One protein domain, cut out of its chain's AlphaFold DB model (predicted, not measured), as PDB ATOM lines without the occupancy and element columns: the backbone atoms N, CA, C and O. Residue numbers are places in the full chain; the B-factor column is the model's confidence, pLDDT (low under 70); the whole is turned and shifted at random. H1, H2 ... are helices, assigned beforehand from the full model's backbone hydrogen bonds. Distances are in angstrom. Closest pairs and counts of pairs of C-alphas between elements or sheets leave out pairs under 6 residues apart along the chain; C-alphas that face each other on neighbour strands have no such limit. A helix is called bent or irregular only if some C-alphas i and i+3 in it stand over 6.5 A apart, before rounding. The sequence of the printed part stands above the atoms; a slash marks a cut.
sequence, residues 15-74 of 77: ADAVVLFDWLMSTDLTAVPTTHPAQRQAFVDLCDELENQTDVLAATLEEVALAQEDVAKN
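Overview. This is residues 15 to 74 of the 77 residues of an uncharacterized protein of Actinophytocola sp (UniProt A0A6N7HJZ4). Helix H1 sits in the middle of a three-helix model: H2 crosses it on one side, and H3 packs across its beginning on the other side, so that Ala 15 of H1 meets H3 near Ala 67. Between H1 and H2 the backbone swings out in a loop, and residues 33 to 38, which take in the first two residues of H2, stick out at one end of the longest axis. The printed part has 60 residues, with three named helices in the order H1, H2, H3 and no named strand; its class is all helix. It is only just compact, close to loose, with a radius of gyration of the C-alphas of 12.3 A and spans of 34 by 24 by 18 A.

Arrangement. Start at H1, residues 15 to 26, and compare it with H2, residues 37 to 53: the two touch, and their closest C-alphas are those of Phe 21 and Cys 47, 6.2 A apart. Their lines stand at a steep tilt of 56 degrees, and they run opposite ways. Return to Ala 15 and look across to H3, residues 61 to 73: H1 and H3 touch, and their closest C-alphas are those of Ala 15 and Ala 67, 4.5 A apart. These two also run opposite ways, at a steep tilt of 59 degrees. H2 and H3 are apart, though they follow each other in the chain. Along the backbones of H1, H2 and H3, every pair of O i and N i+4 is within hydrogen-bond range.

Along the chain. Find C-alpha 15 at (24.454, 22.799, 34.058); from there H1 runs 16.6 A to the C-alpha of Ser 26. Go on to C-alpha 37 at (26.760, 25.953, 6.294), where H2 begins; it is the longest helix, with 17 residues, and measures 24.6 A from first to last C-alpha, ending at Gln 53. H3 begins at Leu 61 and runs 18.6 A to C-alpha 73 at (18.583, 13.290, 35.561). None of the three helices is bent or irregular.

Size, cuts and confidence. Look for the two C-alphas farthest apart at His 36 and Glu 62, 35.0 A from each other. The C-alphas of Ala 15 and Asn 74, the first and last printed, are 10.6 A apart. The printed part has no cut. The link from H1 to H2 has 10 residues and is short; the link from H2 to H3 has 7 and is also short. Residues 33 to 38 stand free. The mean pLDDT of the printed part is 95.1, and no printed residue is under 70.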
ATOM      1  N   ALA A  15      24.055  24.147  34.452       96.38
ATOM      2  CA  ALA A  15      24.454  22.799  34.058       96.38
ATOM      3  C   ALA A  15      24.323  22.577  32.539       96.38
ATOM      4  O   ALA A  15      25.257  22.064  31.929       96.38
ATOM      5  N   ASP A  16      23.236  23.045  31.915       95.94
ATOM      6  CA  ASP A  16      23.065  22.968  30.457       95.94
ATOM      7  C   ASP A  16      24.148  23.768  29.728       95.94
ATOM      8  O   ASP A  16      24.744  23.276  28.774       95.94
ATOM      9  N   ALA A  17      24.429  24.990  30.195       96.62
ATOM     10  CA  ALA A  17      25.447  25.852  29.602       96.62
ATOM     11  C   ALA A  17      26.847  25.219  29.672       96.62
ATOM     12  O   ALA A  17      27.566  25.226  28.675       96.62
ATOM     13  N   VAL A  18      27.210  24.622  30.814       97.81
ATOM     14  CA  VAL A  18      28.493  23.922  31.002       97.81
ATOM     15  C   VAL A  18      28.601  22.714  30.073       97.81
ATOM     16  O   VAL A  18      29.589  22.590  29.354       97.81
ATOM     17  N   VAL A  19      27.584  21.846  30.045       97.38
ATOM     18  CA  VAL A  19      27.580  20.640  29.199       97.38
ATOM     19  C   VAL A  19      27.646  21.003  27.718       97.38
ATOM     20  O   VAL A  19      28.389  20.386  26.956       97.38
ATOM     21  N   LEU A  20      26.876  22.009  27.304       96.69
ATOM     22  CA  LEU A  20      26.837  22.452  25.918       96.69
ATOM     23  C   LEU A  20      28.163  23.080  25.488       96.69
ATOM     24  O   LEU A  20      28.650  22.768  24.403       96.69
ATOM     25  N   PHE A  21      28.754  23.932  26.327       97.06
ATOM     26  CA  PHE A  21      30.040  24.558  26.038       97.06
ATOM     27  C   PHE A  21      31.169  23.522  25.942       97.06
ATOM     28  O   PHE A  21      31.914  23.520  24.964       97.06
ATOM     29  N   ASP A  22      31.250  22.591  26.898       97.38
ATOM     30  CA  ASP A  22      32.229  21.496  26.877       97.38
ATOM     31  C   ASP A  22      32.108  20.645  25.600       97.38
ATOM     32  O   ASP A  22      33.104  20.355  24.927       97.38
ATOM     33  N   TRP A  23      30.878  20.316  25.193       97.00
ATOM     34  CA  TRP A  23      30.634  19.593  23.946       97.00
ATOM     35  C   TRP A  23      31.049  20.403  22.711       97.00
ATOM     36  O   TRP A  23      31.709  19.858  21.826       97.00
ATOM     37  N   LEU A  24      30.703  21.692  22.638       96.38
ATOM     38  CA  LEU A  24      31.056  22.561  21.508       96.38
ATOM     39  C   LEU A  24      32.574  22.702  21.342       96.38
ATOM     40  O   LEU A  24      33.064  22.676  20.214       96.38
ATOM     41  N   MET A  25      33.314  22.794  22.449       95.31
ATOM     42  CA  MET A  25      34.772  22.945  22.442       95.31
ATOM     43  C   MET A  25      35.526  21.645  22.141       95.31
ATOM     44  O   MET A  25      36.630  21.683  21.595       95.31
ATOM     45  N   SER A  26      34.957  20.491  22.494       94.81
ATOM     46  CA  SER A  26      35.586  19.179  22.284       94.81
ATOM     47  C   SER A  26      35.183  18.500  20.970       94.81
ATOM     48  O   SER A  26      35.857  17.570  20.520       94.81
ATOM     49  N   THR A  27      34.104  18.958  20.332       95.44
ATOM     50  CA  THR A  27      33.564  18.362  19.108       95.44
ATOM     51  C   THR A  27      34.199  18.958  17.856       95.44
ATOM     52  O   THR A  27      34.223  20.169  17.654       95.44
ATOM     53  N   ASP A  28      34.611  18.095  16.924       94.19
ATOM     54  CA  ASP A  28      34.901  18.524  15.557       94.19
ATOM     55  C   ASP A  28      33.595  18.911  14.840       94.19
ATOM     56  O   ASP A  28      32.885  18.072  14.274       94.19
ATOM     57  N   LEU A  29      33.284  20.211  14.832       92.50
ATOM     58  CA  LEU A  29      32.099  20.752  14.159       92.50
ATOM     59  C   LEU A  29      32.093  20.481  12.646       92.50
ATOM     60  O   LEU A  29      31.046  20.613  12.001       92.50
ATOM     61  N   THR A  30      33.231  20.093  12.054       90.81
ATOM     62  CA  THR A  30      33.287  19.690  10.647       90.81
ATOM     63  C   THR A  30      32.667  18.326  10.375       90.81
ATOM     64  O   THR A  30      32.111  18.133   9.288       90.81
ATOM     65  N   ALA A  31      32.673  17.454  11.383       93.50
ATOM     66  CA  ALA A  31      32.072  16.128  11.361       93.50
ATOM     67  C   ALA A  31      30.594  16.123  11.790       93.50
ATOM     68  O   ALA A  31      29.889  15.146  11.529       93.50
ATOM     69  N   VAL A  32      30.101  17.202  12.414       93.25
ATOM     70  CA  VAL A  32      28.677  17.340  12.757       93.25
ATOM     71  C   VAL A  32      27.844  17.395  11.467       93.25
ATOM     72  O   VAL A  32      28.094  18.265  10.622       93.25
ATOM     73  N   PRO A  33      26.850  16.500  11.290       95.69
ATOM     74  CA  PRO A  33      25.990  16.514  10.114       95.69
ATOM     75  C   PRO A  33      25.215  17.827  10.004       95.69
ATOM     76  O   PRO A  33      24.447  18.189  10.895       95.69
ATOM     77  N   THR A  34      25.385  18.526   8.886       95.75
ATOM     78  CA  THR A  34      24.656  19.757   8.571       95.75
ATOM     79  C   THR A  34      24.044  19.673   7.180       95.75
ATOM     80  O   THR A  34      24.581  19.044   6.268       95.75
ATOM     81  N   THR A  35      22.891  20.312   7.006       96.75
ATOM     82  CA  THR A  35      22.233  20.496   5.705       96.75
ATOM     83  C   THR A  35      22.542  21.864   5.101       96.75
ATOM     84  O   THR A  35      22.325  22.068   3.908       96.75
ATOM     85  N   HIS A  36      23.058  22.802   5.904       96.88
ATOM     86  CA  HIS A  36      23.415  24.146   5.464       96.88
ATOM     87  C   HIS A  36      24.621  24.698   6.249       96.88
ATOM     88  O   HIS A  36      24.653  24.553   7.474       96.88
ATOM     89  N   PRO A  37      25.579  25.407   5.611       92.12
ATOM     90  CA  PRO A  37      26.760  25.953   6.294       92.12
ATOM     91  C   PRO A  37      26.443  26.859   7.493       92.12
ATOM     92  O   PRO A  37      27.154  26.833   8.493       92.12
ATOM     93  N   ALA A  38      25.339  27.608   7.428       95.44
ATOM     94  CA  ALA A  38      24.904  28.487   8.517       95.44
ATOM     95  C   ALA A  38      24.632  27.750   9.842       95.44
ATOM     96  O   ALA A  38      24.751  28.359  10.893       95.44
ATOM     97  N   GLN A  39      24.303  26.452   9.820       96.81
ATOM     98  CA  GLN A  39      24.120  25.675  11.055       96.81
ATOM     99  C   GLN A  39      25.430  25.549  11.830       96.81
ATOM    100  O   GLN A  39      25.448  25.671  13.047       96.81
ATOM    101  N   ARG A  40      26.541  25.359  11.110       94.94
ATOM    102  CA  ARG A  40      27.866  25.321  11.722       94.94
ATOM    103  C   ARG A  40      28.252  26.679  12.283       94.94
ATOM    104  O   ARG A  40      28.751  26.739  13.398       94.94
ATOM    105  N   GLN A  41      27.977  27.747  11.533       94.94
ATOM    106  CA  GLN A  41      28.219  29.101  12.021       94.94
ATOM    107  C   GLN A  41      27.408  29.386  13.289       94.94
ATOM    108  O   GLN A  41      27.966  29.886  14.249       94.94
ATOM    109  N   ALA A  42      26.143  28.965  13.344       95.38
ATOM    110  CA  ALA A  42      25.313  29.138  14.532       95.38
ATOM    111  C   ALA A  42      25.868  28.410  15.773       95.38
ATOM    112  O   ALA A  42      25.712  28.914  16.879       95.38
ATOM    113  N   PHE A  43      26.527  27.254  15.616       96.06
ATOM    114  CA  PHE A  43      27.214  26.593  16.734       96.06
ATOM    115  C   PHE A  43      28.443  27.369  17.210       96.06
ATOM    116  O   PHE A  43      28.662  27.454  18.414       96.06
ATOM    117  N   VAL A  44      29.216  27.947  16.286       95.50
ATOM    118  CA  VAL A  44      30.348  28.822  16.627       95.50
ATOM    119  C   VAL A  44      29.846  30.066  17.355       95.50
ATOM    120  O   VAL A  44      30.299  30.344  18.456       95.50
ATOM    121  N   ASP A  45      28.835  30.743  16.806       95.12
ATOM    122  CA  ASP A  45      28.250  31.945  17.406       95.12
ATOM    123  C   ASP A  45      27.666  31.655  18.805       95.12
ATOM    124  O   ASP A  45      27.770  32.475  19.715       95.12
ATOM    125  N   LEU A  46      27.060  30.475  18.999       94.94
ATOM    126  CA  LEU A  46      26.566  30.032  20.304       94.94
ATOM    127  C   LEU A  46      27.706  29.745  21.288       94.94
ATOM    128  O   LEU A  46      27.582  30.087  22.461       94.94
ATOM    129  N   CYS A  47      28.798  29.133  20.825       95.81
ATOM    130  CA  CYS A  47      29.991  28.907  21.636       95.81
ATOM    131  C   CYS A  47      30.569  30.238  22.131       95.81
ATOM    132  O   CYS A  47      30.777  30.401  23.332       95.81
ATOM    133  N   ASP A  48      30.719  31.208  21.225       95.00
ATOM    134  CA  ASP A  48      31.202  32.552  21.544       95.00
ATOM    135  C   ASP A  48      30.278  33.255  22.552       95.00
ATOM    136  O   ASP A  48      30.739  33.911  23.485       95.00
ATOM    137  N   GLU A  49      28.957  33.138  22.406       94.38
ATOM    138  CA  GLU A  49      28.016  33.785  23.328       94.38
ATOM    139  C   GLU A  49      28.026  33.132  24.722       94.38
ATOM    140  O   GLU A  49      27.980  33.839  25.730       94.38
ATOM    141  N   LEU A  50      28.140  31.799  24.801       95.69
ATOM    142  CA  LEU A  50      28.313  31.090  26.074       95.69
ATOM    143  C   LEU A  50      29.603  31.530  26.771       95.69
ATOM    144  O   LEU A  50      29.572  31.827  27.965       95.69
ATOM    145  N   GLU A  51      30.702  31.638  26.024       94.69
ATOM    146  CA  GLU A  51      31.985  32.125  26.529       94.69
ATOM    147  C   GLU A  51      31.875  33.547  27.104       94.69
ATOM    148  O   GLU A  51      32.385  33.831  28.186       94.69
ATOM    149  N   ASN A  52      31.178  34.439  26.396       93.94
ATOM    150  CA  ASN A  52      31.132  35.859  26.732       93.94
ATOM    151  C   ASN A  52      30.081  36.233  27.788       93.94
ATOM    152  O   ASN A  52      30.243  37.247  28.470       93.94
ATOM    153  N   GLN A  53      28.988  35.474  27.911       92.25
ATOM    154  CA  GLN A  53      27.865  35.827  28.794       92.25
ATOM    155  C   GLN A  53      27.733  34.957  30.043       92.25
ATOM    156  O   GLN A  53      26.864  35.229  30.874       92.25
ATOM    157  N   THR A  54      28.567  33.930  30.206       92.25
ATOM    158  CA  THR A  54      28.465  32.999  31.336       92.25
ATOM    159  C   THR A  54      29.823  32.738  31.991       92.25
ATOM    160  O   THR A  54      30.845  33.274  31.575       92.25
ATOM    161  N   ASP A  55      29.840  31.932  33.052       92.00
ATOM    162  CA  ASP A  55      31.052  31.524  33.767       92.00
ATOM    163  C   ASP A  55      31.596  30.157  33.308       92.00
ATOM    164  O   ASP A  55      32.474  29.598  33.964       92.00
ATOM    165  N   VAL A  56      31.105  29.609  32.187       94.81
ATOM    166  CA  VAL A  56      31.420  28.237  31.733       94.81
ATOM    167  C   VAL A  56      32.909  27.988  31.490       94.81
ATOM    168  O   VAL A  56      33.371  26.874  31.705       94.81
ATOM    169  N   LEU A  57      33.687  29.015  31.126       93.25
ATOM    170  CA  LEU A  57      35.145  28.907  30.978       93.25
ATOM    171  C   LEU A  57      35.869  28.527  32.276       93.25
ATOM    172  O   LEU A  57      36.974  27.991  32.231       93.25
ATOM    173  N   ALA A  58      35.283  28.851  33.429       92.38
ATOM    174  CA  ALA A  58      35.860  28.542  34.730       92.38
ATOM    175  C   ALA A  58      35.492  27.131  35.217       92.38
ATOM    176  O   ALA A  58      35.996  26.715  36.261       92.38
ATOM    177  N   ALA A  59      34.628  26.412  34.491       95.56
ATOM    178  CA  ALA A  59      34.183  25.086  34.886       95.56
ATOM    179  C   ALA A  59      35.342  24.083  34.863       95.56
ATOM    180  O   ALA A  59      36.077  23.931  33.886       95.56
ATOM    181  N   THR A  60      35.493  23.373  35.968       96.62
ATOM    182  CA  THR A  60      36.439  22.269  36.112       96.62
ATOM    183  C   THR A  60      35.900  20.985  35.479       96.62
ATOM    184  O   THR A  60      34.698  20.828  35.274       96.62
ATOM    185  N   LEU A  61      36.779  20.007  35.238       95.69
ATOM    186  CA  LEU A  61      36.367  18.682  34.747       95.69
ATOM    187  C   LEU A  61      35.377  17.979  35.694       95.69
ATOM    188  O   LEU A  61      34.503  17.246  35.237       95.69
ATOM    189  N   GLU A  62      35.501  18.200  37.006       97.00
ATOM    190  CA  GLU A  62      34.558  17.672  37.997       97.00
ATOM    191  C   GLU A  62      33.180  18.331  37.860       97.00
ATOM    192  O   GLU A  62      32.164  17.638  37.839       97.00
ATOM    193  N   GLU A  63      33.133  19.654  37.690       97.56
ATOM    194  CA  GLU A  63      31.880  20.373  37.447       97.56
ATOM    195  C   GLU A  63      31.224  19.975  36.125       97.56
ATOM    196  O   GLU A  63      30.001  19.875  36.078       97.56
ATOM    197  N   VAL A  64      32.003  19.706  35.073       97.75
ATOM    198  CA  VAL A  64      31.478  19.173  33.807       97.75
ATOM    199  C   VAL A  64      30.811  17.815  34.036       97.75
ATOM    200  O   VAL A  64      29.679  17.615  33.601       97.75
ATOM    201  N   ALA A  65      31.461  16.900  34.760       97.50
ATOM    202  CA  ALA A  65      30.890  15.585  35.055       97.50
ATOM    203  C   ALA A  65      29.592  15.688  35.879       97.50
ATOM    204  O   ALA A  65      28.588  15.062  35.536       97.50
ATOM    205  N   LEU A  66      29.579  16.526  36.923       97.44
ATOM    206  CA  LEU A  66      28.378  16.778  37.726       97.44
ATOM    207  C   LEU A  66      27.257  17.404  36.891       97.44
ATOM    208  O   LEU A  66      26.106  16.979  36.984       97.44
ATOM    209  N   ALA A  67      27.589  18.371  36.034       96.94
ATOM    210  CA  ALA A  67      26.628  18.996  35.139       96.94
ATOM    211  C   ALA A  67      26.027  17.975  34.161       96.94
ATOM    212  O   ALA A  67      24.812  17.956  33.984       96.94
ATOM    213  N   GLN A  68      26.832  17.074  33.588       96.81
ATOM    214  CA  GLN A  68      26.335  15.995  32.726       96.81
ATOM    215  C   GLN A  68      25.350  15.082  33.466       96.81
ATOM    216  O   GLN A  68      24.297  14.749  32.919       96.81
ATOM    217  N   GLU A  69      25.648  14.702  34.711       97.06
ATOM    218  CA  GLU A  69      24.722  13.910  35.524       97.06
ATOM    219  C   GLU A  69      23.420  14.656  35.828       97.06
ATOM    220  O   GLU A  69      22.338  14.069  35.761       97.06
ATOM    221  N   ASP A  70      23.511  15.933  36.188       95.75
ATOM    222  CA  ASP A  70      22.355  16.747  36.556       95.75
ATOM    223  C   ASP A  70      21.446  17.014  35.359       95.75
ATOM    224  O   ASP A  70      20.224  16.881  35.479       95.75
ATOM    225  N   VAL A  71      22.021  17.294  34.187       94.88
ATOM    226  CA  VAL A  71      21.268  17.379  32.932       94.88
ATOM    227  C   VAL A  71      20.616  16.030  32.630       94.88
ATOM    228  O   VAL A  71      19.408  15.978  32.411       94.88
ATOM    229  N   ALA A  72      21.361  14.919  32.712       94.12
ATOM    230  CA  ALA A  72      20.845  13.577  32.427       94.12
ATOM    231  C   ALA A  72      19.656  13.175  33.318       94.12
ATOM    232  O   ALA A  72      18.688  12.587  32.830       94.12
ATOM    233  N   LYS A  73      19.688  13.527  34.610       92.56
ATOM    234  CA  LYS A  73      18.583  13.290  35.561       92.56
ATOM    235  C   LYS A  73      17.308  14.064  35.200       92.56
ATOM    236  O   LYS A  73      16.228  13.677  35.645       92.56
ATOM    237  N   ASN A  74      17.425  15.135  34.416       84.38
ATOM    238  CA  ASN A  74      16.331  16.033  34.057       84.38
ATOM    239  C   ASN A  74      15.940  15.975  32.566       84.38
ATOM    240  O   ASN A  74      15.097  16.762  32.135       84.38
TER     241      ASN A  74